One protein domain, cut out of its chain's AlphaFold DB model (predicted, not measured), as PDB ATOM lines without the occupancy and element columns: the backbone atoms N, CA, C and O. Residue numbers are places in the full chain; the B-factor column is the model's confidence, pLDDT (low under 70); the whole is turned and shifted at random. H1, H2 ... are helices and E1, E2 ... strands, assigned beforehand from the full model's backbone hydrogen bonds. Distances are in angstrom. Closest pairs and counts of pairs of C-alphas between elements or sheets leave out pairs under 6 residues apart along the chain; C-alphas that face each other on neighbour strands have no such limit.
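What this domain is: This is residues 100 to 206 and 257 to 271 of the 292 residues of an uncharacterized protein of Neisseria shayeganii 871 (UniProt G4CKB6). Two strongly twisted sheets of four strands each are splayed like a V and only partly face to face: they come near each other where the links E4 to E5 and E6 to E7 pass, and spread apart toward the turn of the hairpin E5 and E6. The short helix H1 sits at the spread end, beside the sheet E1 E7 E2 E4. The printed part has 122 residues, mostly strand in class, with 54 in named elements, under half, in the order E1 E2 H1 E3 E4 E5 E6 E7 E8. The sheet E1 E7 E2 E4 is mixed; the sheet E3 E5 E6 E8 is antiparallel. The whole is compact, with a radius of gyration of the C-alphas of 14.0 A and spans of 43 by 31 by 28 A.

How they stand to each other: Start at E1, residues 100 to 104, an edge strand antiparallel to E7, residues 200 to 205; N 102 and O 202 are 2.9 A apart. Beside E7 you find E2, residues 118 to 123, parallel at 23 degrees, with N 121 and O 201 at 2.8 A. E4, residues 165 to 170, is antiparallel to E2, with N 122 and O 166 at 2.8 A. H1, residues 124 to 127, is on this sheet at its level, with a height of 2.6 A over a local plane only just fitted, to 6 C-alphas; its closest C-alpha pair with E7 is Ser 126 and Leu 205, 5.3 A. H1 is too short for an O i to N i+4 pair; its one O i to N i+3 pair is within hydrogen-bond range. In the other sheet, E3, residues 135 to 140, is antiparallel to E5, residues 176 to 183, with N 138 and O 178 at 3.0 A. E5 forms a hairpin with E6, residues 187 to 194, with N 181 and O 189 at 2.8 A. E8, residues 266 to 270, is the other edge strand, with N 190 and O 268 at 2.8 A. Between the sheets, the closest C-alphas of E3 and E4 are Trp 139 and Leu 170, 7.9 A.

Where its parts are: Find C-alpha 100 at (3.766, 45.411, -21.663), where E1 begins. E2 measures 16.8 A, E3 17.1 A, E4 16.3 A and E7 16.9 A; E5 measures 22.2 A and E6 23.1 A. E8 ends at C-alpha 270, (-15.914, 48.860, -15.544).

The domain as a whole: The farthest C-alphas, Lys 112 and Glu 185, are 43.3 A apart. Residues 207 to 256 are not printed; C-alphas 206 and 257 are 16.7 A apart across that cut. The links E1 to E2 and E3 to E4 are long. Confidence is under 70 at residues 105 to 116, 129 to 133, 154 to 163 and 257 to 258.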
ATOM      1  N   VAL A 100       2.438  44.819 -21.714       88.88
ATOM      2  CA  VAL A 100       3.766  45.411 -21.663       88.88
ATOM      3  C   VAL A 100       4.024  46.149 -22.961       88.88
ATOM      4  O   VAL A 100       4.157  45.549 -24.029       88.88
ATOM      5  N   LEU A 101       4.014  47.474 -22.837       91.44
ATOM      6  CA  LEU A 101       4.138  48.413 -23.936       91.44
ATOM      7  C   LEU A 101       5.507  49.084 -23.862       91.44
ATOM      8  O   LEU A 101       5.892  49.564 -22.798       91.44
ATOM      9  N   TRP A 102       6.202  49.189 -24.984       89.50
ATOM     10  CA  TRP A 102       7.512  49.842 -25.087       89.50
ATOM     11  C   TRP A 102       7.523  50.784 -26.279       89.50
ATOM     12  O   TRP A 102       6.806  50.557 -27.255       89.50
ATOM     13  N   ALA A 103       8.349  51.824 -26.208       88.12
ATOM     14  CA  ALA A 103       8.710  52.589 -27.390       88.12
ATOM     15  C   ALA A 103       9.852  51.864 -28.111       88.12
ATOM     16  O   ALA A 103      10.730  51.293 -27.460       88.12
ATOM     17  N   SER A 104       9.834  51.892 -29.437       76.38
ATOM     18  CA  SER A 104      10.954  51.450 -30.266       76.38
ATOM     19  C   SER A 104      11.308  52.554 -31.251       76.38
ATOM     20  O   SER A 104      10.421  53.275 -31.700       76.38
ATOM     21  N   ASP A 105      12.583  52.677 -31.601       68.00
ATOM     22  CA  ASP A 105      13.032  53.548 -32.696       68.00
ATOM     23  C   ASP A 105      13.271  52.754 -33.995       68.00
ATOM     24  O   ASP A 105      13.217  53.319 -35.089       68.00
ATOM     25  N   ASP A 106      13.437  51.433 -33.879       64.88
ATOM     26  CA  ASP A 106      13.721  50.507 -34.976       64.88
ATOM     27  C   ASP A 106      12.692  49.373 -35.038       64.88
ATOM     28  O   ASP A 106      12.028  49.061 -34.045       64.88
ATOM     29  N   ASP A 107      12.588  48.726 -36.200       59.16
ATOM     30  CA  ASP A 107      11.960  47.417 -36.324       59.16
ATOM     31  C   ASP A 107      12.821  46.369 -35.616       59.16
ATOM     32  O   ASP A 107      13.912  46.049 -36.080       59.16
ATOM     33  N   PRO A 108      12.356  45.798 -34.506       51.34
ATOM     34  CA  PRO A 108      13.100  44.797 -33.756       51.34
ATOM     35  C   PRO A 108      13.168  43.439 -34.473       51.34
ATOM     36  O   PRO A 108      13.985  42.597 -34.104       51.34
ATOM     37  N   VAL A 109      12.328  43.213 -35.491       55.12
ATOM     38  CA  VAL A 109      12.322  41.996 -36.315       55.12
ATOM     39  C   VAL A 109      13.273  42.139 -37.505       55.12
ATOM     40  O   VAL A 109      13.995  41.195 -37.823       55.12
ATOM     41  N   SER A 110      13.312  43.305 -38.163       60.09
ATOM     42  CA  SER A 110      14.159  43.525 -39.351       60.09
ATOM     43  C   SER A 110      15.401  44.396 -39.132       60.09
ATOM     44  O   SER A 110      16.247  44.480 -40.026       60.09
ATOM     45  N   GLY A 111      15.532  45.040 -37.972       61.25
ATOM     46  CA  GLY A 111      16.597  45.989 -37.641       61.25
ATOM     47  C   GLY A 111      16.574  47.270 -38.480       61.25
ATOM     48  O   GLY A 111      17.598  47.944 -38.588       61.25
ATOM     49  N   LYS A 112      15.459  47.571 -39.160       58.88
ATOM     50  CA  LYS A 112      15.333  48.726 -40.060       58.88
ATOM     51  C   LYS A 112      14.508  49.840 -39.418       58.88
ATOM     52  O   LYS A 112      13.557  49.542 -38.704       58.88
ATOM     53  N   PRO A 113      14.767  51.111 -39.762       60.97
ATOM     54  CA  PRO A 113      13.884  52.201 -39.373       60.97
ATOM     55  C   PRO A 113      12.495  51.995 -39.989       60.97
ATOM     56  O   PRO A 113      12.373  51.786 -41.202       60.97
ATOM     57  N   PHE A 114      11.445  52.077 -39.176       59.34
ATOM     58  CA  PHE A 114      10.068  52.005 -39.661       59.34
ATOM     59  C   PHE A 114       9.693  53.250 -40.510       59.34
ATOM     60  O   PHE A 114      10.287  54.325 -40.361       59.34
ATOM     61  N   PRO A 115       8.708  53.153 -41.428       58.16
ATOM     62  CA  PRO A 115       8.176  54.306 -42.161       58.16
ATOM     63  C   PRO A 115       7.463  55.303 -41.226       58.16
ATOM     64  O   PRO A 115       6.819  54.885 -40.277       58.16
ATOM     65  N   ARG A 116       7.484  56.608 -41.560       60.62
ATOM     66  CA  ARG A 116       7.053  57.788 -40.751       60.62
ATOM     67  C   ARG A 116       5.628  57.806 -40.137       60.62
ATOM     68  O   ARG A 116       5.241  58.832 -39.572       60.62
ATOM     69  N   ALA A 117       4.816  56.764 -40.276       71.88
ATOM     70  CA  ALA A 117       3.496  56.693 -39.646       71.88
ATOM     71  C   ALA A 117       3.623  56.204 -38.196       71.88
ATOM     72  O   ALA A 117       4.496  55.392 -37.903       71.88
ATOM     73  N   ARG A 118       2.749  56.672 -37.290       85.50
ATOM     74  CA  ARG A 118       2.717  56.102 -35.938       85.50
ATOM     75  C   ARG A 118       2.174  54.679 -36.007       85.50
ATOM     76  O   ARG A 118       1.119  54.471 -36.605       85.50
ATOM     77  N   ARG A 119       2.861  53.722 -35.388       87.06
ATOM     78  CA  ARG A 119       2.473  52.308 -35.429       87.06
ATOM     79  C   ARG A 119       2.500  51.656 -34.062       87.06
ATOM     80  O   ARG A 119       3.337  51.974 -33.221       87.06
ATOM     81  N   LEU A 120       1.580  50.720 -33.879       89.25
ATOM     82  CA  LEU A 120       1.578  49.763 -32.789       89.25
ATOM     83  C   LEU A 120       1.830  48.371 -33.368       89.25
ATOM     84  O   LEU A 120       0.962  47.795 -34.019       89.25
ATOM     85  N   THR A 121       3.020  47.845 -33.123       87.44
ATOM     86  CA  THR A 121       3.387  46.459 -33.405       87.44
ATOM     87  C   THR A 121       2.908  45.589 -32.252       87.44
ATOM     88  O   THR A 121       3.038  45.961 -31.086       87.44
ATOM     89  N   VAL A 122       2.344  44.428 -32.553       87.44
ATOM     90  CA  VAL A 122       1.801  43.498 -31.562       87.44
ATOM     91  C   VAL A 122       2.444  42.136 -31.767       87.44
ATOM     92  O   VAL A 122       2.376  41.567 -32.854       87.44
ATOM     93  N   ASP A 123       3.056  41.610 -30.711       83.69
ATOM     94  CA  ASP A 123       3.464  40.209 -30.627       83.69
ATOM     95  C   ASP A 123       2.228  39.344 -30.350       83.69
ATOM     96  O   ASP A 123       1.887  39.076 -29.197       83.69
ATOM     97  N   GLY A 124       1.528  38.931 -31.404       81.00
ATOM     98  CA  GLY A 124       0.315  38.126 -31.308       81.00
ATOM     99  C   GLY A 124       0.543  36.711 -30.775       81.00
ATOM    100  O   GLY A 124      -0.378  36.113 -30.221       81.00
ATOM    101  N   GLN A 125       1.766  36.179 -30.855       78.06
ATOM    102  CA  GLN A 125       2.120  34.894 -30.244       78.06
ATOM    103  C   GLN A 125       1.984  34.952 -28.717       78.06
ATOM    104  O   GLN A 125       1.470  34.007 -28.117       78.06
ATOM    105  N   SER A 126       2.344  36.080 -28.094       79.44
ATOM    106  CA  SER A 126       2.158  36.277 -26.647       79.44
ATOM    107  C   SER A 126       0.688  36.249 -26.200       79.44
ATOM    108  O   SER A 126       0.409  35.956 -25.037       79.44
ATOM    109  N   PHE A 127      -0.254  36.483 -27.121       80.44
ATOM    110  CA  PHE A 127      -1.698  36.476 -26.871       80.44
ATOM    111  C   PHE A 127      -2.394  35.172 -27.275       80.44
ATOM    112  O   PHE A 127      -3.585  35.040 -27.019       80.44
ATOM    113  N   ALA A 128      -1.692  34.201 -27.870       72.00
ATOM    114  CA  ALA A 128      -2.300  33.089 -28.611       72.00
ATOM    115  C   ALA A 128      -3.196  32.118 -27.809       72.00
ATOM    116  O   ALA A 128      -3.781  31.210 -28.390       72.00
ATOM    117  N   GLY A 129      -3.348  32.289 -26.500       63.56
ATOM    118  CA  GLY A 129      -4.375  31.575 -25.732       63.56
ATOM    119  C   GLY A 129      -5.054  32.413 -24.658       63.56
ATOM    120  O   GLY A 129      -5.750  31.859 -23.810       63.56
ATOM    121  N   ILE A 130      -4.959  33.741 -24.760       67.12
ATOM    122  CA  ILE A 130      -6.088  34.564 -24.350       67.12
ATOM    123  C   ILE A 130      -7.010  34.624 -25.574       67.12
ATOM    124  O   ILE A 130      -6.602  35.094 -26.629       67.12
ATOM    125  N   GLY A 131      -8.219  34.064 -25.470       59.50
ATOM    126  CA  GLY A 131      -9.120  33.904 -26.619       59.50
ATOM    127  C   GLY A 131      -9.308  35.181 -27.457       59.50
ATOM    128  O   GLY A 131      -9.303  36.288 -26.933       59.50
ATOM    129  N   GLU A 132      -9.536  35.021 -28.760       57.56
ATOM    130  CA  GLU A 132      -9.451  36.070 -29.803       57.56
ATOM    131  C   GLU A 132     -10.290  37.343 -29.535       57.56
ATOM    132  O   GLU A 132      -9.988  38.423 -30.042       57.56
ATOM    133  N   ASN A 133     -11.331  37.244 -28.703       58.09
ATOM    134  CA  ASN A 133     -12.299  38.315 -28.443       58.09
ATOM    135  C   ASN A 133     -12.208  38.948 -27.045       58.09
ATOM    136  O   ASN A 133     -13.078  39.739 -26.678       58.09
ATOM    137  N   THR A 134     -11.211  38.598 -26.238       73.75
ATOM    138  CA  THR A 134     -11.124  39.076 -24.847       73.75
ATOM    139  C   THR A 134     -10.406  40.412 -24.712       73.75
ATOM    140  O   THR A 134     -10.663  41.134 -23.748       73.75
ATOM    141  N   VAL A 135      -9.526  40.746 -25.663       85.31
ATOM    142  CA  VAL A 135      -8.716  41.966 -25.643       85.31
ATOM    143  C   VAL A 135      -9.286  42.984 -26.619       85.31
ATOM    144  O   VAL A 135      -9.348  42.755 -27.829       85.31
ATOM    145  N   LEU A 136      -9.663  44.141 -26.092       88.69
ATOM    146  CA  LEU A 136     -10.080  45.301 -26.862       88.69
ATOM    147  C   LEU A 136      -8.968  46.344 -26.865       88.69
ATOM    148  O   LEU A 136      -8.307  46.567 -25.853       88.69
ATOM    149  N   PHE A 137      -8.814  47.019 -27.992       91.94
ATOM    150  CA  PHE A 137      -7.855  48.086 -28.204       91.94
ATOM    151  C   PHE A 137      -8.565  49.366 -28.641       91.94
ATOM    152  O   PHE A 137      -9.493  49.333 -29.450       91.94
ATOM    153  N   GLY A 138      -8.106  50.502 -28.124       93.06
ATOM    154  CA  GLY A 138      -8.557  51.826 -28.532       93.06
ATOM    155  C   GLY A 138      -7.484  52.880 -28.297       93.06
ATOM    156  O   GLY A 138      -6.465  52.640 -27.647       93.06
ATOM    157  N   TRP A 139      -7.716  54.075 -28.823       94.44
ATOM    158  CA  TRP A 139      -6.781  55.193 -28.707       94.44
ATOM    159  C   TRP A 139      -7.521  56.519 -28.550       94.44
ATOM    160  O   TRP A 139      -8.663  56.665 -28.984       94.44
ATOM    161  N   SER A 140      -6.853  57.506 -27.954       94.50
ATOM    162  CA  SER A 140      -7.391  58.851 -27.743       94.50
ATOM    163  C   SER A 140      -6.295  59.912 -27.806       94.50
ATOM    164  O   SER A 140      -5.124  59.646 -27.546       94.50
ATOM    165  N   ASN A 141      -6.671  61.153 -28.110       95.00
ATOM    166  CA  ASN A 141      -5.800  62.321 -27.945       95.00
ATOM    167  C   ASN A 141      -5.905  62.951 -26.541       95.00
ATOM    168  O   ASN A 141      -5.208  63.917 -26.240       95.00
ATOM    169  N   ARG A 142      -6.792  62.426 -25.689       94.69
ATOM    170  CA  ARG A 142      -7.061  62.886 -24.322       94.69
ATOM    171  C   ARG A 142      -7.028  61.699 -23.352       94.69
ATOM    172  O   ARG A 142      -7.311  60.582 -23.778       94.69
ATOM    173  N   PRO A 143      -6.778  61.916 -22.050       93.56
ATOM    174  CA  PRO A 143      -6.698  60.842 -21.053       93.56
ATOM    175  C   PRO A 143      -8.067  60.242 -20.668       93.56
ATOM    176  O   PRO A 143      -8.224  59.725 -19.571       93.56
ATOM    177  N   ALA A 144      -9.079  60.356 -21.529       91.56
ATOM    178  CA  ALA A 144     -10.413  59.808 -21.308       91.56
ATOM    179  C   ALA A 144     -10.606  58.550 -22.160       91.56
ATOM    180  O   ALA A 144     -10.156  58.523 -23.311       91.56
ATOM    181  N   LEU A 145     -11.307  57.558 -21.597       90.31
ATOM    182  CA  LEU A 145     -11.668  56.319 -22.285       90.31
ATOM    183  C   LEU A 145     -12.342  56.634 -23.631       90.31
ATOM    184  O   LEU A 145     -13.296  57.418 -23.646       90.31
ATOM    185  N   PRO A 146     -11.863  56.070 -24.751       90.44
ATOM    186  CA  PRO A 146     -12.400  56.397 -26.056       90.44
ATOM    187  C   PRO A 146     -13.594  55.508 -26.420       90.44
ATOM    188  O   PRO A 146     -13.712  54.369 -25.973       90.44
ATOM    189  N   ASP A 147     -14.433  56.003 -27.328       87.88
ATOM    190  CA  ASP A 147     -15.581  55.258 -27.866       87.88
ATOM    191  C   ASP A 147     -15.194  54.303 -29.018       87.88
ATOM    192  O   ASP A 147     -16.053  53.652 -29.612       87.88
ATOM    193  N   ASN A 148     -13.902  54.228 -29.367       88.75
ATOM    194  CA  ASN A 148     -13.366  53.452 -30.493       88.75
ATOM    195  C   ASN A 148     -12.742  52.105 -30.088       88.75
ATOM    196  O   ASN A 148     -11.966  51.548 -30.865       88.75
ATOM    197  N   LEU A 149     -13.046  51.601 -28.890       88.38
ATOM    198  CA  LEU A 149     -12.583  50.284 -28.450       88.38
ATOM    199  C   LEU A 149     -13.112  49.194 -29.394       88.38
ATOM    200  O   LEU A 149     -14.318  49.088 -29.615       88.38
ATOM    201  N   ALA A 150     -12.217  48.364 -29.918       86.19
ATOM    202  CA  ALA A 150     -12.547  47.260 -30.816       86.19
ATOM    203  C   ALA A 150     -11.688  46.024 -30.505       86.19
ATOM    204  O   ALA A 150     -10.591  46.191 -29.970       86.19
ATOM    205  N   PRO A 151     -12.138  44.797 -30.830       85.50
ATOM    206  CA  PRO A 151     -11.324  43.599 -30.645       85.50
ATOM    207  C   PRO A 151      -9.965  43.729 -31.332       85.50
ATOM    208  O   PRO A 151      -9.878  44.093 -32.506       85.50
ATOM    209  N   LEU A 152      -8.900  43.432 -30.589       85.50
ATOM    210  CA  LEU A 152      -7.528  43.533 -31.080       85.50
ATOM    211  C   LEU A 152      -7.255  42.506 -32.195       85.50
ATOM    212  O   LEU A 152      -6.595  42.832 -33.186       85.50
ATOM    213  N   PHE A 153      -7.835  41.307 -32.063       79.88
ATOM    214  CA  PHE A 153      -7.645  40.158 -32.955       79.88
ATOM    215  C   PHE A 153      -8.885  39.829 -33.797       79.88
ATOM    216  O   PHE A 153      -9.087  38.667 -34.125       79.88
ATOM    217  N   ALA A 154      -9.722  40.822 -34.136       69.94
ATOM    218  CA  ALA A 154     -10.959  40.608 -34.898       69.94
ATOM    219  C   ALA A 154     -10.736  39.640 -36.096       69.94
ATOM    220  O   ALA A 154     -10.056  40.032 -37.059       69.94
ATOM    221  N   PRO A 155     -11.279  38.402 -36.050       58.34
ATOM    222  CA  PRO A 155     -10.888  37.307 -36.947       58.34
ATOM    223  C   PRO A 155     -11.133  37.618 -38.422       58.34
ATOM    224  O   PRO A 155     -10.329  37.269 -39.283       58.34
ATOM    225  N   GLU A 156     -12.206  38.355 -38.717       57.72
ATOM    226  CA  GLU A 156     -12.541  38.831 -40.060       57.72
ATOM    227  C   GLU A 156     -11.506  39.783 -40.676       57.72
ATOM    228  O   GLU A 156     -11.526  40.009 -41.885       57.72
ATOM    229  N   SER A 157     -10.620  40.360 -39.864       55.12
ATOM    230  CA  SER A 157      -9.645  41.351 -40.315       55.12
ATOM    231  C   SER A 157      -8.201  40.869 -40.275       55.12
ATOM    232  O   SER A 157      -7.385  41.465 -40.976       55.12
ATOM    233  N   ARG A 158      -7.872  39.836 -39.477       64.00
ATOM    234  CA  ARG A 158      -6.482  39.386 -39.267       64.00
ATOM    235  C   ARG A 158      -6.354  37.899 -38.888       64.00
ATOM    236  O   ARG A 158      -5.983  37.596 -37.752       64.00
ATOM    237  N   PRO A 159      -6.614  36.959 -39.811       57.75
ATOM    238  CA  PRO A 159      -6.448  35.529 -39.539       57.75
ATOM    239  C   PRO A 159      -4.994  35.143 -39.196       57.75
ATOM    240  O   PRO A 159      -4.769  34.162 -38.496       57.75
ATOM    241  N   GLU A 160      -4.008  35.934 -39.632       62.12
ATOM    242  CA  GLU A 160      -2.582  35.778 -39.312       62.12
ATOM    243  C   GLU A 160      -2.122  36.444 -38.000       62.12
ATOM    244  O   GLU A 160      -0.965  36.283 -37.613       62.12
ATOM    245  N   ALA A 161      -2.982  37.200 -37.303       65.31
ATOM    246  CA  ALA A 161      -2.574  37.926 -36.092       65.31
ATOM    247  C   ALA A 161      -2.288  37.008 -34.897       65.31
ATOM    248  O   ALA A 161      -1.605  37.421 -33.962       65.31
ATOM    249  N   ILE A 162      -2.792  35.775 -34.908       65.62
ATOM    250  CA  ILE A 162      -2.575  34.808 -33.835       65.62
ATOM    251  C   ILE A 162      -1.381  33.935 -34.211       65.62
ATOM    252  O   ILE A 162      -1.399  33.231 -35.216       65.62
ATOM    253  N   GLY A 163      -0.331  33.982 -33.387       67.50
ATOM    254  CA  GLY A 163       0.898  33.213 -33.613       67.50
ATOM    255  C   GLY A 163       1.975  33.919 -34.442       67.50
ATOM    256  O   GLY A 163       2.989  33.296 -34.746       67.50
ATOM    257  N   GLY A 164       1.787  35.200 -34.774       76.25
ATOM    258  CA  GLY A 164       2.772  36.030 -35.471       76.25
ATOM    259  C   GLY A 164       2.851  37.457 -34.925       76.25
ATOM    260  O   GLY A 164       2.208  37.802 -33.933       76.25
ATOM    261  N   VAL A 165       3.646  38.295 -35.588       80.56
ATOM    262  CA  VAL A 165       3.736  39.737 -35.316       80.56
ATOM    263  C   VAL A 165       2.893  40.483 -36.346       80.56
ATOM    264  O   VAL A 165       2.988  40.194 -37.537       80.56
ATOM    265  N   PHE A 166       2.087  41.453 -35.911       82.50
ATOM    266  CA  PHE A 166       1.298  42.301 -36.811       82.50
ATOM    267  C   PHE A 166       1.325  43.768 -36.382       82.50
ATOM    268  O   PHE A 166       1.717  44.100 -35.265       82.50
ATOM    269  N   GLU A 167       0.900  44.655 -37.282       84.00
ATOM    270  CA  GLU A 167       0.950  46.103 -37.080       84.00
ATOM    271  C   GLU A 167      -0.439  46.749 -37.138       84.00
ATOM    272  O   GLU A 167      -1.345  46.315 -37.856       84.00
ATOM    273  N   LEU A 168      -0.578  47.833 -36.380       85.50
ATOM    274  CA  LEU A 168      -1.727  48.721 -36.344       85.50
ATOM    275  C   LEU A 168      -1.278  50.145 -36.639       85.50
ATOM    276  O   LEU A 168      -0.423  50.685 -35.934       85.50
ATOM    277  N   ASP A 169      -1.909  50.785 -37.619       85.69
ATOM    278  CA  ASP A 169      -1.724  52.217 -37.829       85.69
ATOM    279  C   ASP A 169      -2.414  53.010 -36.715       85.69
ATOM    280  O   ASP A 169      -3.608  52.844 -36.437       85.69
ATOM    281  N   LEU A 170      -1.657  53.917 -36.105       87.38
ATOM    282  CA  LEU A 170      -2.164  54.888 -35.150       87.38
ATOM    283  C   LEU A 170      -2.253  56.259 -35.820       87.38
ATOM    284  O   LEU A 170      -1.305  56.704 -36.475       87.38
ATOM    285  N   PRO A 171      -3.357  56.999 -35.634       87.75
ATOM    286  CA  PRO A 171      -3.403  58.386 -36.065       87.75
ATOM    287  C   PRO A 171      -2.318  59.207 -35.373       87.75
ATOM    288  O   PRO A 171      -2.047  59.014 -34.191       87.75
ATOM    289  N   HIS A 172      -1.748  60.190 -36.071       85.38
ATOM    290  CA  HIS A 172      -0.719  61.060 -35.489       85.38
ATOM    291  C   HIS A 172      -1.169  61.747 -34.188       85.38
ATOM    292  O   HIS A 172      -0.348  61.998 -33.312       85.38
ATOM    293  N   SER A 173      -2.473  61.995 -34.031       88.81
ATOM    294  CA  SER A 173      -3.072  62.579 -32.827       88.81
ATOM    295  C   SER A 173      -3.203  61.621 -31.633       88.81
ATOM    296  O   SER A 173      -3.650  62.050 -30.570       88.81
ATOM    297  N   ALA A 174      -2.921  60.325 -31.790       91.94
ATOM    298  CA  ALA A 174      -3.142  59.311 -30.762       91.94
ATOM    299  C   ALA A 174      -2.082  59.380 -29.653       91.94
ATOM    300  O   ALA A 174      -1.048  58.738 -29.738       91.94
ATOM    301  N   ARG A 175      -2.341  60.132 -28.584       94.50
ATOM    302  CA  ARG A 175      -1.421  60.234 -27.442       94.50
ATOM    303  C   ARG A 175      -1.572  59.089 -26.439       94.50
ATOM    304  O   ARG A 175      -0.586  58.623 -25.874       94.50
ATOM    305  N   TYR A 176      -2.802  58.641 -26.217       96.19
ATOM    306  CA  TYR A 176      -3.133  57.609 -25.244       96.19
ATOM    307  C   TYR A 176      -3.601  56.346 -25.954       96.19
ATOM    308  O   TYR A 176      -4.398  56.428 -26.892       96.19
ATOM    309  N   VAL A 177      -3.158  55.192 -25.465       96.06
ATOM    310  CA  VAL A 177      -3.662  53.882 -25.891       96.06
ATOM    311  C   VAL A 177      -4.318  53.168 -24.718       96.06
ATOM    312  O   VAL A 177      -3.917  53.336 -23.564       96.06
ATOM    313  N   PHE A 178      -5.350  52.395 -25.030       95.38
ATOM    314  CA  PHE A 178      -6.191  51.708 -24.064       95.38
ATOM    315  C   PHE A 178      -6.282  50.243 -24.449       95.38
ATOM    316  O   PHE A 178      -6.576  49.920 -25.603       95.38
ATOM    317  N   PHE A 179      -6.081  49.379 -23.464       93.12
ATOM    318  CA  PHE A 179      -6.323  47.951 -23.586       93.12
ATOM    319  C   PHE A 179      -7.362  47.555 -22.554       93.12
ATOM    320  O   PHE A 179      -7.208  47.875 -21.377       93.12
ATOM    321  N   ALA A 180      -8.427  46.892 -22.987       89.31
ATOM    322  CA  ALA A 180      -9.451  46.384 -22.090       89.31
ATOM    323  C   ALA A 180      -9.523  44.865 -22.194       89.31
ATOM    324  O   ALA A 180      -9.611  44.324 -23.291       89.31
ATOM    325  N   GLU A 181      -9.515  44.193 -21.050       85.31
ATOM    326  CA  GLU A 181      -9.696  42.751 -20.944       85.31
ATOM    327  C   GLU A 181     -10.991  42.444 -20.206       85.31
ATOM    328  O   GLU A 181     -11.247  43.016 -19.142       85.31
ATOM    329  N   GLY A 182     -11.784  41.518 -20.732       80.62
ATOM    330  CA  GLY A 182     -12.931  40.971 -20.023       80.62
ATOM    331  C   GLY A 182     -14.145  40.785 -20.917       80.62
ATOM    332  O   GLY A 182     -14.037  40.607 -22.128       80.62
ATOM    333  N   SER A 183     -15.323  40.797 -20.305       77.00
ATOM    334  CA  SER A 183     -16.583  40.525 -20.989       77.00
ATOM    335  C   SER A 183     -17.720  41.343 -20.390       77.00
ATOM    336  O   SER A 183     -17.603  41.907 -19.305       77.00
ATOM    337  N   ALA A 184     -18.865  41.376 -21.070       78.75
ATOM    338  CA  ALA A 184     -20.063  42.012 -20.526       78.75
ATOM    339  C   ALA A 184     -20.577  41.329 -19.241       78.75
ATOM    340  O   ALA A 184     -21.311  41.954 -18.478       78.75
ATOM    341  N   GLU A 185     -20.201  40.069 -19.006       80.00
ATOM    342  CA  GLU A 185     -20.609  39.279 -17.840       80.00
ATOM    343  C   GLU A 185     -19.663  39.490 -16.653       80.00
ATOM    344  O   GLU A 185     -20.111  39.700 -15.528       80.00
ATOM    345  N   SER A 186     -18.352  39.485 -16.908       79.50
ATOM    346  CA  SER A 186     -17.305  39.639 -15.887       79.50
ATOM    347  C   SER A 186     -16.860  41.089 -15.671       79.50
ATOM    348  O   SER A 186     -16.050  41.359 -14.782       79.50
ATOM    349  N   GLY A 187     -17.367  42.025 -16.475       85.44
ATOM    350  CA  GLY A 187     -16.841  43.381 -16.600       85.44
ATOM    351  C   GLY A 187     -15.484  43.419 -17.306       85.44
ATOM    352  O   GLY A 187     -14.937  42.394 -17.719       85.44
ATOM    353  N   TYR A 188     -14.954  44.628 -17.437       86.94
ATOM    354  CA  TYR A 188     -13.740  44.950 -18.171       86.94
ATOM    355  C   TYR A 188     -12.732  45.625 -17.251       86.94
ATOM    356  O   TYR A 188     -13.052  46.617 -16.595       86.94
ATOM    357  N   ARG A 189     -11.500  45.127 -17.246       88.75
ATOM    358  CA  ARG A 189     -10.348  45.840 -16.699       88.75
ATOM    359  C   ARG A 189      -9.663  46.587 -17.828       88.75
ATOM    360  O   ARG A 189      -9.340  45.987 -18.845       88.75
ATOM    361  N   ILE A 190      -9.437  47.877 -17.641       91.69
ATOM    362  CA  ILE A 190      -8.908  48.776 -18.658       91.69
ATOM    363  C   ILE A 190      -7.579  49.338 -18.171       91.69
ATOM    364  O   ILE A 190      -7.534  49.959 -17.113       91.69
ATOM    365  N   SER A 191      -6.531  49.168 -18.967       93.50
ATOM    366  CA  SER A 191      -5.216  49.769 -18.755       93.50
ATOM    367  C   SER A 191      -5.016  50.915 -19.750       93.50
ATOM    368  O   SER A 191      -5.167  50.736 -20.962       93.50
ATOM    369  N   GLN A 192      -4.683  52.099 -19.240       95.69
ATOM    370  CA  GLN A 192      -4.429  53.311 -20.023       95.69
ATOM    371  C   GLN A 192      -2.942  53.662 -20.000       95.69
ATOM    372  O   GLN A 192      -2.360  53.839 -18.930       95.69
ATOM    373  N   PHE A 193      -2.354  53.903 -21.170       96.25
ATOM    374  CA  PHE A 193      -0.957  54.309 -21.316       96.25
ATOM    375  C   PHE A 193      -0.864  55.688 -21.983       96.25
ATOM    376  O   PHE A 193      -1.489  55.910 -23.020       96.25
ATOM    377  N   ASP A 194      -0.090  56.617 -21.405       95.81
ATOM    378  CA  ASP A 194       0.330  57.849 -22.096       95.81
ATOM    379  C   ASP A 194       1.588  57.536 -22.901       95.81
ATOM    380  O   ASP A 194       2.653  57.285 -22.341       95.81
ATOM    381  N   THR A 195       1.444  57.521 -24.219       93.69
ATOM    382  CA  THR A 195       2.524  57.193 -25.156       93.69
ATOM    383  C   THR A 195       3.183  58.437 -25.734       93.69
ATOM    384  O   THR A 195       4.103  58.325 -26.542       93.69
ATOM    385  N   GLY A 196       2.725  59.634 -25.345       91.56
ATOM    386  CA  GLY A 196       3.187  60.891 -25.919       91.56
ATOM    387  C   GLY A 196       3.101  60.887 -27.447       91.56
ATOM    388  O   GLY A 196       2.109  60.444 -28.037       91.56
ATOM    389  N   ASP A 197       4.181  61.345 -28.073       87.12
ATOM    390  CA  ASP A 197       4.336  61.418 -29.529       87.12
ATOM    391  C   ASP A 197       5.213  60.284 -30.084       87.12
ATOM    392  O   ASP A 197       5.783  60.404 -31.168       87.12
ATOM    393  N   GLN A 198       5.338  59.182 -29.338       87.62
ATOM    394  CA  GLN A 198       6.228  58.083 -29.705       87.62
ATOM    395  C   GLN A 198       5.784  57.448 -31.032       87.62
ATOM    396  O   GLN A 198       4.608  57.070 -31.168       87.62
ATOM    397  N   PRO A 199       6.688  57.367 -32.028       82.62
ATOM    398  CA  PRO A 199       6.330  56.946 -33.372       82.62
ATOM    399  C   PRO A 199       6.045  55.449 -33.437       82.62
ATOM    400  O   PRO A 199       5.100  55.052 -34.114       82.62
ATOM    401  N   TYR A 200       6.789  54.632 -32.694       85.44
ATOM    402  CA  TYR A 200       6.616  53.187 -32.718       85.44
ATOM    403  C   TYR A 200       6.422  52.655 -31.315       85.44
ATOM    404  O   TYR A 200       7.175  52.947 -30.384       85.44
ATOM    405  N   LEU A 201       5.363  51.879 -31.187       89.81
ATOM    406  CA  LEU A 201       4.980  51.211 -29.969       89.81
ATOM    407  C   LEU A 201       5.009  49.723 -30.231       89.81
ATOM    408  O   LEU A 201       4.569  49.265 -31.282       89.81
ATOM    409  N   TRP A 202       5.477  48.968 -29.255       88.19
ATOM    410  CA  TRP A 202       5.425  47.524 -29.314       88.19
ATOM    411  C   TRP A 202       4.694  46.998 -28.098       88.19
ATOM    412  O   TRP A 202       5.000  47.365 -26.966       88.19
ATOM    413  N   LEU A 203       3.697  46.165 -28.350       89.88
ATOM    414  CA  LEU A 203       2.902  45.491 -27.351       89.88
ATOM    415  C   LEU A 203       3.228  44.009 -27.346       89.88
ATOM    416  O   LEU A 203       3.177  43.335 -28.376       89.88
ATOM    417  N   ARG A 204       3.436  43.495 -26.143       86.88
ATOM    418  CA  ARG A 204       3.316  42.076 -25.847       86.88
ATOM    419  C   ARG A 204       2.470  41.887 -24.608       86.88
ATOM    420  O   ARG A 204       2.382  42.769 -23.750       86.88
ATOM    421  N   LEU A 205       1.896  40.708 -24.495       83.75
ATOM    422  CA  LEU A 205       1.370  40.245 -23.239       83.75
ATOM    423  C   LEU A 205       2.524  39.750 -22.358       83.75
ATOM    424  O   LEU A 205       3.490  39.121 -22.806       83.75
ATOM    425  N   GLU A 206       2.436  40.064 -21.080       81.94
ATOM    426  CA  GLU A 206       3.324  39.523 -20.071       81.94
ATOM    427  C   GLU A 206       3.053  38.019 -19.874       81.94
ATOM    428  O   GLU A 206       1.891  37.631 -19.753       81.94
ATOM    429  N   ASP A 257      18.501  44.598 -21.342       53.59
ATOM    430  CA  ASP A 257      18.779  45.441 -22.509       53.59
ATOM    431  C   ASP A 257      17.512  45.969 -23.222       53.59
ATOM    432  O   ASP A 257      17.614  46.538 -24.307       53.59
ATOM    433  N   ALA A 258      16.308  45.791 -22.655       57.97
ATOM    434  CA  ALA A 258      15.084  46.315 -23.277       57.97
ATOM    435  C   ALA A 258      14.769  47.729 -22.752       57.97
ATOM    436  O   ALA A 258      14.953  47.982 -21.556       57.97
ATOM    437  N   PRO A 259      14.269  48.651 -23.600       70.12
ATOM    438  CA  PRO A 259      13.785  49.945 -23.134       70.12
ATOM    439  C   PRO A 259      12.743  49.756 -22.026       70.12
ATOM    440  O   PRO A 259      11.969  48.797 -22.033       70.12
ATOM    441  N   ALA A 260      12.739  50.665 -21.048       80.31
ATOM    442  CA  ALA A 260      11.780  50.596 -19.954       80.31
ATOM    443  C   ALA A 260      10.343  50.638 -20.514       80.31
ATOM    444  O   ALA A 260      10.053  51.479 -21.374       80.31
ATOM    445  N   PRO A 261       9.440  49.758 -20.047       86.44
ATOM    446  CA  PRO A 261       8.061  49.775 -20.503       86.44
ATOM    447  C   PRO A 261       7.360  51.044 -20.041       86.44
ATOM    448  O   PRO A 261       7.670  51.602 -18.983       86.44
ATOM    449  N   PHE A 262       6.335  51.446 -20.781       90.69
ATOM    450  CA  PHE A 262       5.368  52.406 -20.279       90.69
ATOM    451  C   PHE A 262       4.680  51.844 -19.036       90.69
ATOM    452  O   PHE A 262       4.205  50.707 -19.015       90.69
ATOM    453  N   VAL A 263       4.580  52.680 -18.008       90.81
ATOM    454  CA  VAL A 263       3.754  52.401 -16.834       90.81
ATOM    455  C   VAL A 263       2.336  52.887 -17.139       90.81
ATOM    456  O   VAL A 263       2.182  54.046 -17.559       90.81
ATOM    457  N   PRO A 264       1.296  52.049 -16.951       91.25
ATOM    458  CA  PRO A 264      -0.077  52.497 -17.124       91.25
ATOM    459  C   PRO A 264      -0.349  53.671 -16.178       91.25
ATOM    460  O   PRO A 264      -0.026  53.627 -14.993       91.25
ATOM    461  N   GLN A 265      -0.930  54.741 -16.711       92.44
ATOM    462  CA  GLN A 265      -1.296  55.927 -15.934       92.44
ATOM    463  C   GLN A 265      -2.577  55.701 -15.127       92.44
ATOM    464  O   GLN A 265      -2.800  56.362 -14.116       92.44
ATOM    465  N   ALA A 266      -3.419  54.771 -15.582       89.06
ATOM    466  CA  ALA A 266      -4.614  54.337 -14.884       89.06
ATOM    467  C   ALA A 266      -4.906  52.867 -15.198       89.06
ATOM    468  O   ALA A 266      -4.751  52.428 -16.341       89.06
ATOM    469  N   GLU A 267      -5.373  52.143 -14.183       88.00
ATOM    470  CA  GLU A 267      -6.062  50.869 -14.344       88.00
ATOM    471  C   GLU A 267      -7.440  50.986 -13.688       88.00
ATOM    472  O   GLU A 267      -7.549  51.275 -12.495       88.00
ATOM    473  N   GLU A 268      -8.501  50.822 -14.472       89.12
ATOM    474  CA  GLU A 268      -9.879  50.941 -13.999       89.12
ATOM    475  C   GLU A 268     -10.675  49.670 -14.295       89.12
ATOM    476  O   GLU A 268     -10.457  48.992 -15.298       89.12
ATOM    477  N   TYR A 269     -11.630  49.352 -13.425       88.94
ATOM    478  CA  TYR A 269     -12.612  48.306 -13.681       88.94
ATOM    479  C   TYR A 269     -13.954  48.939 -14.042       88.94
ATOM    480  O   TYR A 269     -14.443  49.832 -13.346       88.94
ATOM    481  N   ARG A 270     -14.580  48.449 -15.111       87.25
ATOM    482  CA  ARG A 270     -15.914  48.860 -15.544       87.25
ATOM    483  C   ARG A 270     -16.786  47.650 -15.803       87.25
ATOM    484  O   ARG A 270     -16.443  46.786 -16.596       87.25
ATOM    485  N   SER A 271     -17.985  47.639 -15.232       85.31
ATOM    486  CA  SER A 271     -18.980  46.605 -15.540       85.31
ATOM    487  C   SER A 271     -19.497  46.683 -16.981       85.31
ATOM    488  O   SER A 271     -20.003  45.698 -17.507       85.31
TER     489      SER A 271